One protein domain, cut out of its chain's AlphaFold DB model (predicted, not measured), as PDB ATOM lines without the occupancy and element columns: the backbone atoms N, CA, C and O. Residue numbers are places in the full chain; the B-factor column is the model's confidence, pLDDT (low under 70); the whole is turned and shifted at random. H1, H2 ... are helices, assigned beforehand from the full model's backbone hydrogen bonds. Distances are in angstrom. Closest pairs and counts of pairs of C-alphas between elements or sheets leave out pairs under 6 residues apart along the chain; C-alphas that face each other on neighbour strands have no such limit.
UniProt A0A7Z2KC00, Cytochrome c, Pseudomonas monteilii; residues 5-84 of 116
ATOM      1  N   GLY A   5       1.716 -16.333   0.359       98.06
ATOM      2  CA  GLY A   5       1.177 -15.050   0.803       98.06
ATOM      3  C   GLY A   5       1.392 -14.789   2.290       98.06
ATOM      4  O   GLY A   5       1.864 -13.719   2.658       98.06
ATOM      5  N   GLU A   6       1.127 -15.777   3.143       98.56
ATOM      6  CA  GLU A   6       1.358 -15.660   4.588       98.56
ATOM      7  C   GLU A   6       2.844 -15.494   4.930       98.56
ATOM      8  O   GLU A   6       3.180 -14.714   5.817       98.56
ATOM      9  N   ILE A   7       3.743 -16.189   4.223       98.44
ATOM     10  CA  ILE A   7       5.196 -16.042   4.417       98.44
ATOM     11  C   ILE A   7       5.636 -14.617   4.068       98.44
ATOM     12  O   ILE A   7       6.395 -14.002   4.819       98.44
ATOM     13  N   ILE A   8       5.146 -14.084   2.943       98.00
ATOM     14  CA  ILE A   8       5.456 -12.723   2.493       98.00
ATOM     15  C   ILE A   8       4.922 -11.688   3.486       98.00
ATOM     16  O   ILE A   8       5.666 -10.785   3.867       98.00
ATOM     17  N   GLU A   9       3.671 -11.806   3.933       98.31
ATOM     18  CA  GLU A   9       3.102 -10.850   4.890       98.31
ATOM     19  C   GLU A   9       3.794 -10.917   6.253       98.31
ATOM     20  O   GLU A   9       4.112  -9.872   6.814       98.31
ATOM     21  N   ALA A  10       4.133 -12.111   6.749       98.00
ATOM     22  CA  ALA A  10       4.912 -12.256   7.977       98.00
ATOM     23  C   ALA A  10       6.283 -11.561   7.861       98.00
ATOM     24  O   ALA A  10       6.652 -10.760   8.720       98.00
ATOM     25  N   ALA A  11       7.014 -11.791   6.762       97.25
ATOM     26  CA  ALA A  11       8.294 -11.126   6.515       97.25
ATOM     27  C   ALA A  11       8.151  -9.593   6.412       97.25
ATOM     28  O   ALA A  11       8.963  -8.857   6.973       97.25
ATOM     29  N   LYS A  12       7.103  -9.096   5.740       97.69
ATOM     30  CA  LYS A  12       6.806  -7.654   5.630       97.69
ATOM     31  C   LYS A  12       6.455  -7.020   6.978       97.69
ATOM     32  O   LYS A  12       6.808  -5.866   7.205       97.69
ATOM     33  N   SER A  13       5.812  -7.769   7.867       98.25
ATOM     34  CA  SER A  13       5.477  -7.350   9.234       98.25
ATOM     35  C   SER A  13       6.668  -7.380  10.200       98.25
ATOM     36  O   SER A  13       6.511  -7.075  11.380       98.25
ATOM     37  N   GLY A  14       7.868  -7.728   9.723       97.31
ATOM     38  CA  GLY A  14       9.075  -7.823  10.547       97.31
ATOM     39  C   GLY A  14       9.157  -9.103  11.377       97.31
ATOM     40  O   GLY A  14      10.047  -9.230  12.223       97.31
ATOM     41  N   GLU A  15       8.263 -10.065  11.139       97.75
ATOM     42  CA  GLU A  15       8.400 -11.399  11.704       97.75
ATOM     43  C   GLU A  15       9.577 -12.135  11.055       97.75
ATOM     44  O   GLU A  15      10.130 -11.735  10.028       97.75
ATOM     45  N   ARG A  16       9.960 -13.257  11.664       96.31
ATOM     46  CA  ARG A  16      11.022 -14.130  11.161       96.31
ATOM     47  C   ARG A  16      10.419 -15.481  10.798       96.31
ATOM     48  O   ARG A  16      10.394 -16.364  11.657       96.31
ATOM     49  N   PRO A  17       9.883 -15.643   9.573       96.19
ATOM     50  CA  PRO A  17       9.451 -16.947   9.109       96.19
ATOM     51  C   PRO A  17      10.589 -17.963   9.160       96.19
ATOM     52  O   PRO A  17      11.765 -17.589   9.168       96.19
ATOM     53  N   ASP A  18      10.229 -19.241   9.213       96.81
ATOM     54  CA  ASP A  18      11.222 -20.303   9.295       96.81
ATOM     55  C   ASP A  18      12.139 -20.299   8.058       96.81
ATOM     56  O   ASP A  18      11.745 -19.889   6.961       96.81
ATOM     57  N   TYR A  19      13.385 -20.738   8.245       96.31
ATOM     58  CA  TYR A  19      14.387 -20.725   7.185       96.31
ATOM     59  C   TYR A  19      13.940 -21.516   5.951       96.31
ATOM     60  O   TYR A  19      14.110 -21.028   4.831       96.31
ATOM     61  N   ASP A  20      13.351 -22.699   6.129       96.19
ATOM     62  CA  ASP A  20      12.915 -23.517   4.998       96.19
ATOM     63  C   ASP A  20      11.722 -22.888   4.275       96.19
ATOM     64  O   ASP A  20      11.653 -22.937   3.043       96.19
ATOM     65  N   GLU A  21      10.830 -22.217   5.011       95.75
ATOM     66  CA  GLU A  21       9.730 -21.449   4.419       95.75
ATOM     67  C   GLU A  21      10.263 -20.321   3.531       95.75
ATOM     68  O   GLU A  21       9.841 -20.187   2.381       95.75
ATOM     69  N   LEU A  22      11.233 -19.545   4.026       97.00
ATOM     70  CA  LEU A  22      11.866 -18.471   3.255       97.00
ATOM     71  C   LEU A  22      12.633 -19.012   2.048       97.00
ATOM     72  O   LEU A  22      12.517 -18.467   0.949       97.00
ATOM     73  N   ARG A  23      13.392 -20.097   2.226       96.94
ATOM     74  CA  ARG A  23      14.174 -20.734   1.159       96.94
ATOM     75  C   ARG A  23      13.279 -21.164   0.000       96.94
ATOM     76  O   ARG A  23      13.570 -20.850  -1.154       96.94
ATOM     77  N   LEU A  24      12.170 -21.834   0.301       97.50
ATOM     78  CA  LEU A  24      11.220 -22.291  -0.711       97.50
ATOM     79  C   LEU A  24      10.407 -21.131  -1.299       97.50
ATOM     80  O   LEU A  24      10.155 -21.121  -2.504       97.50
ATOM     81  N   ALA A  25      10.051 -20.125  -0.495       97.62
ATOM     82  CA  ALA A  25       9.383 -18.918  -0.979       97.62
ATOM     83  C   ALA A  25      10.239 -18.165  -2.007       97.62
ATOM     84  O   ALA A  25       9.726 -17.762  -3.050       97.62
ATOM     85  N   VAL A  26      11.550 -18.038  -1.774       97.56
ATOM     86  CA  VAL A  26      12.485 -17.439  -2.743       97.56
ATOM     87  C   VAL A  26      12.488 -18.219  -4.059       97.56
ATOM     88  O   VAL A  26      12.389 -17.611  -5.124       97.56
ATOM     89  N   CYS A  27      12.535 -19.553  -4.010       96.88
ATOM     90  CA  CYS A  27      12.456 -20.380  -5.217       96.88
ATOM     91  C   CYS A  27      11.122 -20.204  -5.963       96.88
ATOM     92  O   CYS A  27      11.114 -20.101  -7.190       96.88
ATOM     93  N   ALA A  28       9.998 -20.135  -5.245       97.31
ATOM     94  CA  ALA A  28       8.686 -19.910  -5.848       97.31
ATOM     95  C   ALA A  28       8.593 -18.530  -6.526       97.31
ATOM     96  O   ALA A  28       8.101 -18.426  -7.652       97.31
ATOM     97  N   MET A  29       9.114 -17.484  -5.873       97.50
ATOM     98  CA  MET A  29       9.151 -16.124  -6.418       97.50
ATOM     99  C   MET A  29      10.054 -16.012  -7.653       97.50
ATOM    100  O   MET A  29       9.645 -15.403  -8.638       97.50
ATOM    101  N   ASP A  30      11.232 -16.643  -7.657       96.31
ATOM    102  CA  ASP A  30      12.111 -16.692  -8.841       96.31
ATOM    103  C   ASP A  30      11.414 -17.353 -10.046       96.31
ATOM    104  O   ASP A  30      11.498 -16.876 -11.186       96.31
ATOM    105  N   GLY A  31      10.634 -18.409  -9.787       94.75
ATOM    106  CA  GLY A  31       9.773 -19.035 -10.790       94.75
ATOM    107  C   GLY A  31       8.740 -18.061 -11.366       94.75
ATOM    108  O   GLY A  31       8.625 -17.939 -12.587       94.75
ATOM    109  N   LEU A  32       8.028 -17.321 -10.508       96.38
ATOM    110  CA  LEU A  32       7.061 -16.296 -10.929       96.38
ATOM    111  C   LEU A  32       7.717 -15.209 -11.793       96.38
ATOM    112  O   LEU A  32       7.238 -14.935 -12.895       96.38
ATOM    113  N   MET A  33       8.853 -14.665 -11.352       96.69
ATOM    114  CA  MET A  33       9.612 -13.656 -12.102       96.69
ATOM    115  C   MET A  33      10.070 -14.176 -13.468       96.69
ATOM    116  O   MET A  33      10.081 -13.441 -14.459       96.69
ATOM    117  N   THR A  34      10.430 -15.458 -13.551       95.25
ATOM    118  CA  THR A  34      10.796 -16.089 -14.819       95.25
ATOM    119  C   THR A  34       9.617 -16.144 -15.785       95.25
ATOM    120  O   THR A  34       9.803 -15.822 -16.962       95.25
ATOM    121  N   PHE A  35       8.419 -16.499 -15.317       95.56
ATOM    122  CA  PHE A  35       7.227 -16.508 -16.166       95.56
ATOM    123  C   PHE A  35       6.842 -15.106 -16.645       95.56
ATOM    124  O   PHE A  35       6.537 -14.940 -17.825       95.56
ATOM    125  N   ASP A  36       6.924 -14.098 -15.778       96.50
ATOM    126  CA  ASP A  36       6.605 -12.712 -16.142       96.50
ATOM    127  C   ASP A  36       7.592 -12.169 -17.182       96.50
ATOM    128  O   ASP A  36       7.195 -11.586 -18.194       96.50
ATOM    129  N   ARG A  37       8.889 -12.460 -17.018       97.06
ATOM    130  CA  ARG A  37       9.900 -12.144 -18.034       97.06
ATOM    131  C   ARG A  37       9.601 -12.833 -19.366       97.06
ATOM    132  O   ARG A  37       9.667 -12.184 -20.405       97.06
ATOM    133  N   GLN A  38       9.276 -14.128 -19.358       96.31
ATOM    134  CA  GLN A  38       8.939 -14.859 -20.586       96.31
ATOM    135  C   GLN A  38       7.704 -14.276 -21.279       96.31
ATOM    136  O   GLN A  38       7.694 -14.172 -22.505       96.31
ATOM    137  N   ALA A  39       6.690 -13.867 -20.512       97.12
ATOM    138  CA  ALA A  39       5.493 -13.229 -21.042       97.12
ATOM    139  C   ALA A  39       5.828 -11.927 -21.781       97.12
ATOM    140  O   ALA A  39       5.424 -11.761 -22.930       97.12
ATOM    141  N   ILE A  40       6.633 -11.050 -21.171       97.62
ATOM    142  CA  ILE A  40       7.076  -9.789 -21.790       97.62
ATOM    143  C   ILE A  40       7.878 -10.055 -23.066       97.62
ATOM    144  O   ILE A  40       7.617  -9.447 -24.101       97.62
ATOM    145  N   TRP A  41       8.824 -10.996 -23.017       97.19
ATOM    146  CA  TRP A  41       9.649 -11.340 -24.178       97.19
ATOM    147  C   TRP A  41       8.819 -11.908 -25.323       97.19
ATOM    148  O   TRP A  41       9.082 -11.601 -26.482       97.19
ATOM    149  N   LYS A  42       7.792 -12.706 -25.011       96.56
ATOM    150  CA  LYS A  42       6.843 -13.163 -26.021       96.56
ATOM    151  C   LYS A  42       6.071 -11.991 -26.604       96.56
ATOM    152  O   LYS A  42       6.011 -11.881 -27.815       96.56
ATOM    153  N   LEU A  43       5.542 -11.073 -25.806       98.00
ATOM    154  CA  LEU A  43       4.847  -9.908 -26.362       98.00
ATOM    155  C   LEU A  43       5.740  -9.103 -27.323       98.00
ATOM    156  O   LEU A  43       5.311  -8.836 -28.443       98.00
ATOM    157  N   ALA A  44       6.992  -8.836 -26.941       98.00
ATOM    158  CA  ALA A  44       7.961  -8.140 -27.790       98.00
ATOM    159  C   ALA A  44       8.269  -8.909 -29.089       98.00
ATOM    160  O   ALA A  44       8.167  -8.357 -30.179       98.00
ATOM    161  N   GLU A  45       8.560 -10.211 -29.001       96.94
ATOM    162  CA  GLU A  45       8.784 -11.054 -30.184       96.94
ATOM    163  C   GLU A  45       7.538 -11.095 -31.096       96.94
ATOM    164  O   GLU A  45       7.652 -11.184 -32.321       96.94
ATOM    165  N   GLY A  46       6.339 -11.049 -30.511       97.44
ATOM    166  CA  GLY A  46       5.077 -10.990 -31.240       97.44
ATOM    167  C   GLY A  46       4.923  -9.691 -32.022       97.44
ATOM    168  O   GLY A  46       4.549  -9.737 -33.193       97.44
ATOM    169  N   GLU A  47       5.255  -8.566 -31.393       97.50
ATOM    170  CA  GLU A  47       5.259  -7.236 -32.005       97.50
ATOM    171  C   GLU A  47       6.273  -7.152 -33.151       97.50
ATOM    172  O   GLU A  47       5.893  -6.855 -34.285       97.50
ATOM    173  N   GLU A  48       7.528  -7.538 -32.903       97.81
ATOM    174  CA  GLU A  48       8.603  -7.534 -33.907       97.81
ATOM    175  C   GLU A  48       8.255  -8.362 -35.152       97.81
ATOM    176  O   GLU A  48       8.606  -8.005 -36.276       97.81
ATOM    177  N   LYS A  49       7.560  -9.491 -34.965       97.25
ATOM    178  CA  LYS A  49       7.222 -10.432 -36.044       97.25
ATOM    179  C   LYS A  49       5.815 -10.233 -36.613       97.25
ATOM    180  O   LYS A  49       5.363 -11.089 -37.379       97.25
ATOM    181  N   GLY A  50       5.100  -9.174 -36.221       96.88
ATOM    182  CA  GLY A  50       3.740  -8.885 -36.691       96.88
ATOM    183  C   GLY A  50       2.733 -10.004 -36.395       96.88
ATOM    184  O   GLY A  50       1.854 -10.301 -37.210       96.88
ATOM    185  N   LYS A  51       2.882 -10.701 -35.263       97.06
ATOM    186  CA  LYS A  51       1.978 -11.784 -34.861       97.06
ATOM    187  C   LYS A  51       0.625 -11.218 -34.441       97.06
ATOM    188  O   LYS A  51       0.532 -10.186 -33.787       97.06
ATOM    189  N   LYS A  52      -0.447 -11.941 -34.776       96.62
ATOM    190  CA  LYS A  52      -1.789 -11.601 -34.291       96.62
ATOM    191  C   LYS A  52      -1.865 -11.810 -32.769       96.62
ATOM    192  O   LYS A  52      -1.332 -12.818 -32.295       96.62
ATOM    193  N   PRO A  53      -2.570 -10.941 -32.020       96.31
ATOM    194  CA  PRO A  53      -2.778 -11.111 -30.582       96.31
ATOM    195  C   PRO A  53      -3.588 -12.378 -30.269       96.31
ATOM    196  O   PRO A  53      -4.816 -12.376 -30.265       96.31
ATOM    197  N   PHE A  54      -2.893 -13.482 -30.006       96.00
ATOM    198  CA  PHE A  54      -3.491 -14.769 -29.661       96.00
ATOM    199  C   PHE A  54      -2.621 -15.491 -28.633       96.00
ATOM    200  O   PHE A  54      -1.406 -15.608 -28.821       96.00
ATOM    201  N   LEU A  55      -3.244 -15.974 -27.553       95.38
ATOM    202  CA  LEU A  55      -2.572 -16.639 -26.431       95.38
ATOM    203  C   LEU A  55      -1.367 -15.823 -25.932       95.38
ATOM    204  O   LEU A  55      -1.515 -14.659 -25.574       95.38
ATOM    205  N   THR A  56      -0.164 -16.395 -25.970       95.25
ATOM    206  CA  THR A  56       1.070 -15.786 -25.457       95.25
ATOM    207  C   THR A  56       1.477 -14.490 -26.158       95.25
ATOM    208  O   THR A  56       2.296 -13.751 -25.618       95.25
ATOM    209  N   TRP A  57       0.929 -14.208 -27.345       97.06
ATOM    210  CA  TRP A  57       1.150 -12.957 -28.082       97.06
ATOM    211  C   TRP A  57       0.107 -11.876 -27.757       97.06
ATOM    212  O   TRP A  57       0.186 -10.772 -28.281       97.06
ATOM    213  N   SER A  58      -0.903 -12.181 -26.936       97.81
ATOM    214  CA  SER A  58      -1.932 -11.230 -26.511       97.81
ATOM    215  C   SER A  58      -1.616 -10.673 -25.126       97.81
ATOM    216  O   SER A  58      -1.491 -11.427 -24.161       97.81
ATOM    217  N   CYS A  59      -1.552  -9.346 -25.004       97.19
ATOM    218  CA  CYS A  59      -1.336  -8.678 -23.718       97.19
ATOM    219  C   CYS A  59      -2.484  -8.932 -22.726       97.19
ATOM    220  O   CYS A  59      -2.239  -9.074 -21.531       97.19
ATOM    221  N   VAL A  60      -3.720  -9.061 -23.218       98.00
ATOM    222  CA  VAL A  60      -4.901  -9.363 -22.392       98.00
ATOM    223  C   VAL A  60      -4.798 -10.771 -21.816       98.00
ATOM    224  O   VAL A  60      -4.968 -10.958 -20.616       98.00
ATOM    225  N   TRP A  61      -4.449 -11.750 -22.655       97.75
ATOM    226  CA  TRP A  61      -4.271 -13.127 -22.199       97.75
ATOM    227  C   TRP A  61      -3.113 -13.241 -21.201       97.75
ATOM    228  O   TRP A  61      -3.275 -13.863 -20.156       97.75
ATOM    229  N   GLN A  62      -1.972 -12.596 -21.479       97.81
ATOM    230  CA  GLN A  62      -0.818 -12.609 -20.571       97.81
ATOM    231  C   GLN A  62      -1.142 -11.976 -19.212       97.81
ATOM    232  O   GLN A  62      -0.744 -12.521 -18.187       97.81
ATOM    233  N   ARG A  63      -1.896 -10.865 -19.186       97.56
ATOM    234  CA  ARG A  63      -2.371 -10.230 -17.946       97.56
ATOM    235  C   ARG A  63      -3.225 -11.192 -17.123       97.56
ATOM    236  O   ARG A  63      -2.985 -11.359 -15.930       97.56
ATOM    237  N   ASP A  64      -4.217 -11.812 -17.752       97.94
ATOM    238  CA  ASP A  64      -5.159 -12.683 -17.049       97.94
ATOM    239  C   ASP A  64      -4.455 -13.943 -16.528       97.94
ATOM    240  O   ASP A  64      -4.649 -14.338 -15.377       97.94
ATOM    241  N   GLU A  65      -3.566 -14.529 -17.331       97.31
ATOM    242  CA  GLU A  65      -2.766 -15.683 -16.926       97.31
ATOM    243  C   GLU A  65      -1.768 -15.331 -15.807       97.31
ATOM    244  O   GLU A  65      -1.610 -16.102 -14.859       97.31
ATOM    245  N   GLN A  66      -1.130 -14.155 -15.856       97.38
ATOM    246  CA  GLN A  66      -0.242 -13.673 -14.794       97.38
ATOM    247  C   GLN A  66      -0.993 -13.504 -13.469       97.38
ATOM    248  O   GLN A  66      -0.542 -14.014 -12.439       97.38
ATOM    249  N   PHE A  67      -2.184 -12.900 -13.501       97.81
ATOM    250  CA  PHE A  67      -3.033 -12.774 -12.321       97.81
ATOM    251  C   PHE A  67      -3.420 -14.140 -11.738       97.81
ATOM    252  O   PHE A  67      -3.267 -14.364 -10.536       97.81
ATOM    253  N   GLN A  68      -3.880 -15.082 -12.571       97.88
ATOM    254  CA  GLN A  68      -4.255 -16.420 -12.094       97.88
ATOM    255  C   GLN A  68      -3.058 -17.186 -11.527       97.88
ATOM    256  O   GLN A  68      -3.191 -17.883 -10.518       97.88
ATOM    257  N   ARG A  69      -1.875 -17.045 -12.131       97.00
ATOM    258  CA  ARG A  69      -0.643 -17.658 -11.631       97.00
ATOM    259  C   ARG A  69      -0.267 -17.126 -10.254       97.00
ATOM    260  O   ARG A  69      -0.061 -17.933  -9.350       97.00
ATOM    261  N   ILE A  70      -0.237 -15.804 -10.081       97.44
ATOM    262  CA  ILE A  70       0.065 -15.181  -8.787       97.44
ATOM    263  C   ILE A  70      -0.983 -15.584  -7.754       97.44
ATOM    264  O   ILE A  70      -0.617 -16.030  -6.671       97.44
ATOM    265  N   LYS A  71      -2.275 -15.519  -8.092       97.75
ATOM    266  CA  LYS A  71      -3.358 -15.930  -7.189       97.75
ATOM    267  C   LYS A  71      -3.161 -17.359  -6.673       97.75
ATOM    268  O   LYS A  71      -3.269 -17.588  -5.472       97.75
ATOM    269  N   ARG A  72      -2.855 -18.313  -7.562       97.31
ATOM    270  CA  ARG A  72      -2.584 -19.711  -7.181       97.31
ATOM    271  C   ARG A  72      -1.336 -19.836  -6.311       97.31
ATOM    272  O   ARG A  72      -1.389 -20.526  -5.298       97.31
ATOM    273  N   ALA A  73      -0.244 -19.166  -6.681       97.38
ATOM    274  CA  ALA A  73       1.003 -19.208  -5.922       97.38
ATOM    275  C   ALA A  73       0.816 -18.663  -4.501       97.38
ATOM    276  O   ALA A  73       1.193 -19.320  -3.540       97.38
ATOM    277  N   MET A  74       0.158 -17.509  -4.363       97.88
ATOM    278  CA  MET A  74      -0.094 -16.854  -3.075       97.88
ATOM    279  C   MET A  74      -0.998 -17.674  -2.151       97.88
ATOM    280  O   MET A  74      -0.840 -17.592  -0.938       97.88
ATOM    281  N   ALA A  75      -1.919 -18.462  -2.712       98.00
ATOM    282  CA  ALA A  75      -2.857 -19.299  -1.964       98.00
ATOM    283  C   ALA A  75      -2.322 -20.705  -1.632       98.00
ATOM    284  O   ALA A  75      -3.029 -21.489  -1.003       98.00
ATOM    285  N   THR A  76      -1.108 -21.046  -2.068       97.56
ATOM    286  CA  THR A  76      -0.521 -22.383  -1.903       97.56
ATOM    287  C   THR A  76       0.782 -22.280  -1.117       97.56
ATOM    288  O   THR A  76       1.469 -21.258  -1.170       97.56
ATOM    289  N   ASP A  77       1.150 -23.321  -0.372       97.19
ATOM    290  CA  ASP A  77       2.478 -23.381   0.233       97.19
ATOM    291  C   ASP A  77       3.572 -23.491  -0.856       97.19
ATOM    292  O   ASP A  77       3.352 -24.130  -1.895       97.19
ATOM    293  N   PRO A  78       4.758 -22.885  -0.661       97.44
ATOM    294  CA  PRO A  78       5.787 -22.849  -1.698       97.44
ATOM    295  C   PRO A  78       6.234 -24.220  -2.226       97.44
ATOM    296  O   PRO A  78       6.535 -24.341  -3.412       97.44
ATOM    297  N   LYS A  79       6.258 -25.265  -1.389       95.88
ATOM    298  CA  LYS A  79       6.717 -26.608  -1.786       95.88
ATOM    299  C   LYS A  79       5.716 -27.257  -2.725       95.88
ATOM    300  O   LYS A  79       6.110 -27.781  -3.766       95.88
ATOM    301  N   THR A  80       4.431 -27.181  -2.389       96.25
ATOM    302  CA  THR A  80       3.361 -27.679  -3.257       96.25
ATOM    303  C   THR A  80       3.303 -26.898  -4.567       96.25
ATOM    304  O   THR A  80       3.167 -27.508  -5.625       96.25
ATOM    305  N   TYR A  81       3.466 -25.570  -4.527       95.88
ATOM    306  CA  TYR A  81       3.480 -24.746  -5.740       95.88
ATOM    307  C   TYR A  81       4.650 -25.084  -6.680       95.88
ATOM    308  O   TYR A  81       4.453 -25.201  -7.889       95.88
ATOM    309  N   LEU A  82       5.861 -25.261  -6.137       94.75
ATOM    310  CA  LEU A  82       7.041 -25.665  -6.910       94.75
ATOM    311  C   LEU A  82       6.877 -27.071  -7.497       94.75
ATOM    312  O   LEU A  82       7.253 -27.329  -8.643       94.75
ATOM    313  N   GLY A  83       6.323 -27.992  -6.711       93.75
ATOM    314  CA  GLY A  83       6.211 -29.391  -7.085       93.75
ATOM    315  C   GLY A  83       7.576 -30.084  -7.256       93.75
ATOM    316  O   GLY A  83       8.645 -29.481  -7.129       93.75
ATOM    317  N   PRO A  84       7.576 -31.382  -7.602       92.00
ATOM    318  CA  PRO A  84       8.793 -32.202  -7.620       92.00
ATOM    319  C   PRO A  84       9.804 -31.775  -8.696       92.00
ATOM    320  O   PRO A  84      10.994 -32.071  -8.602       92.00
TER     321      PRO A  84
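This is residues 5 to 84 of the 116 residues of the protein "Cytochrome c" of Pseudomonas monteilii (UniProt A0A7Z2KC00). A long helical hairpin, H2 with the shorter H3 running back beside it, makes a rod; short H1 and H4 sit near the end where H2 begins, H1 crosswise. The 80 printed residues hold four named helices, H1 to H4 in order, and no named strand: all helix. The whole is loose, radius of gyration of the C-alphas 15.6 A, spanning 49 by 21 by 21 A.

H1, residues 5 to 12, begins with C-alpha 5 at (1.177, -15.050, 0.803). From first to last C-alpha, H2, residues 19 to 48, measures 43.5 A and H3, residues 59 to 74, 22.2 A. H4, residues 78 to 82, ends with C-alpha 82 at (7.041, -25.665, -6.910).

The hub H2 touches H3, opposite ways at a shallow tilt of 5 degrees; their closest C-alphas, of Ala 39 and Gln 62, are 6.4 A apart. H2 touches H4 with residues 21 to 28 alone, closest C-alphas Ala 25 and Pro 78, 5.4 A. H1 and H4 are apart. In all four helices every O i to N i+4 pair is within hydrogen-bond range.

The printed part has no cut, no link is long, and no printed residue is under pLDDT 70.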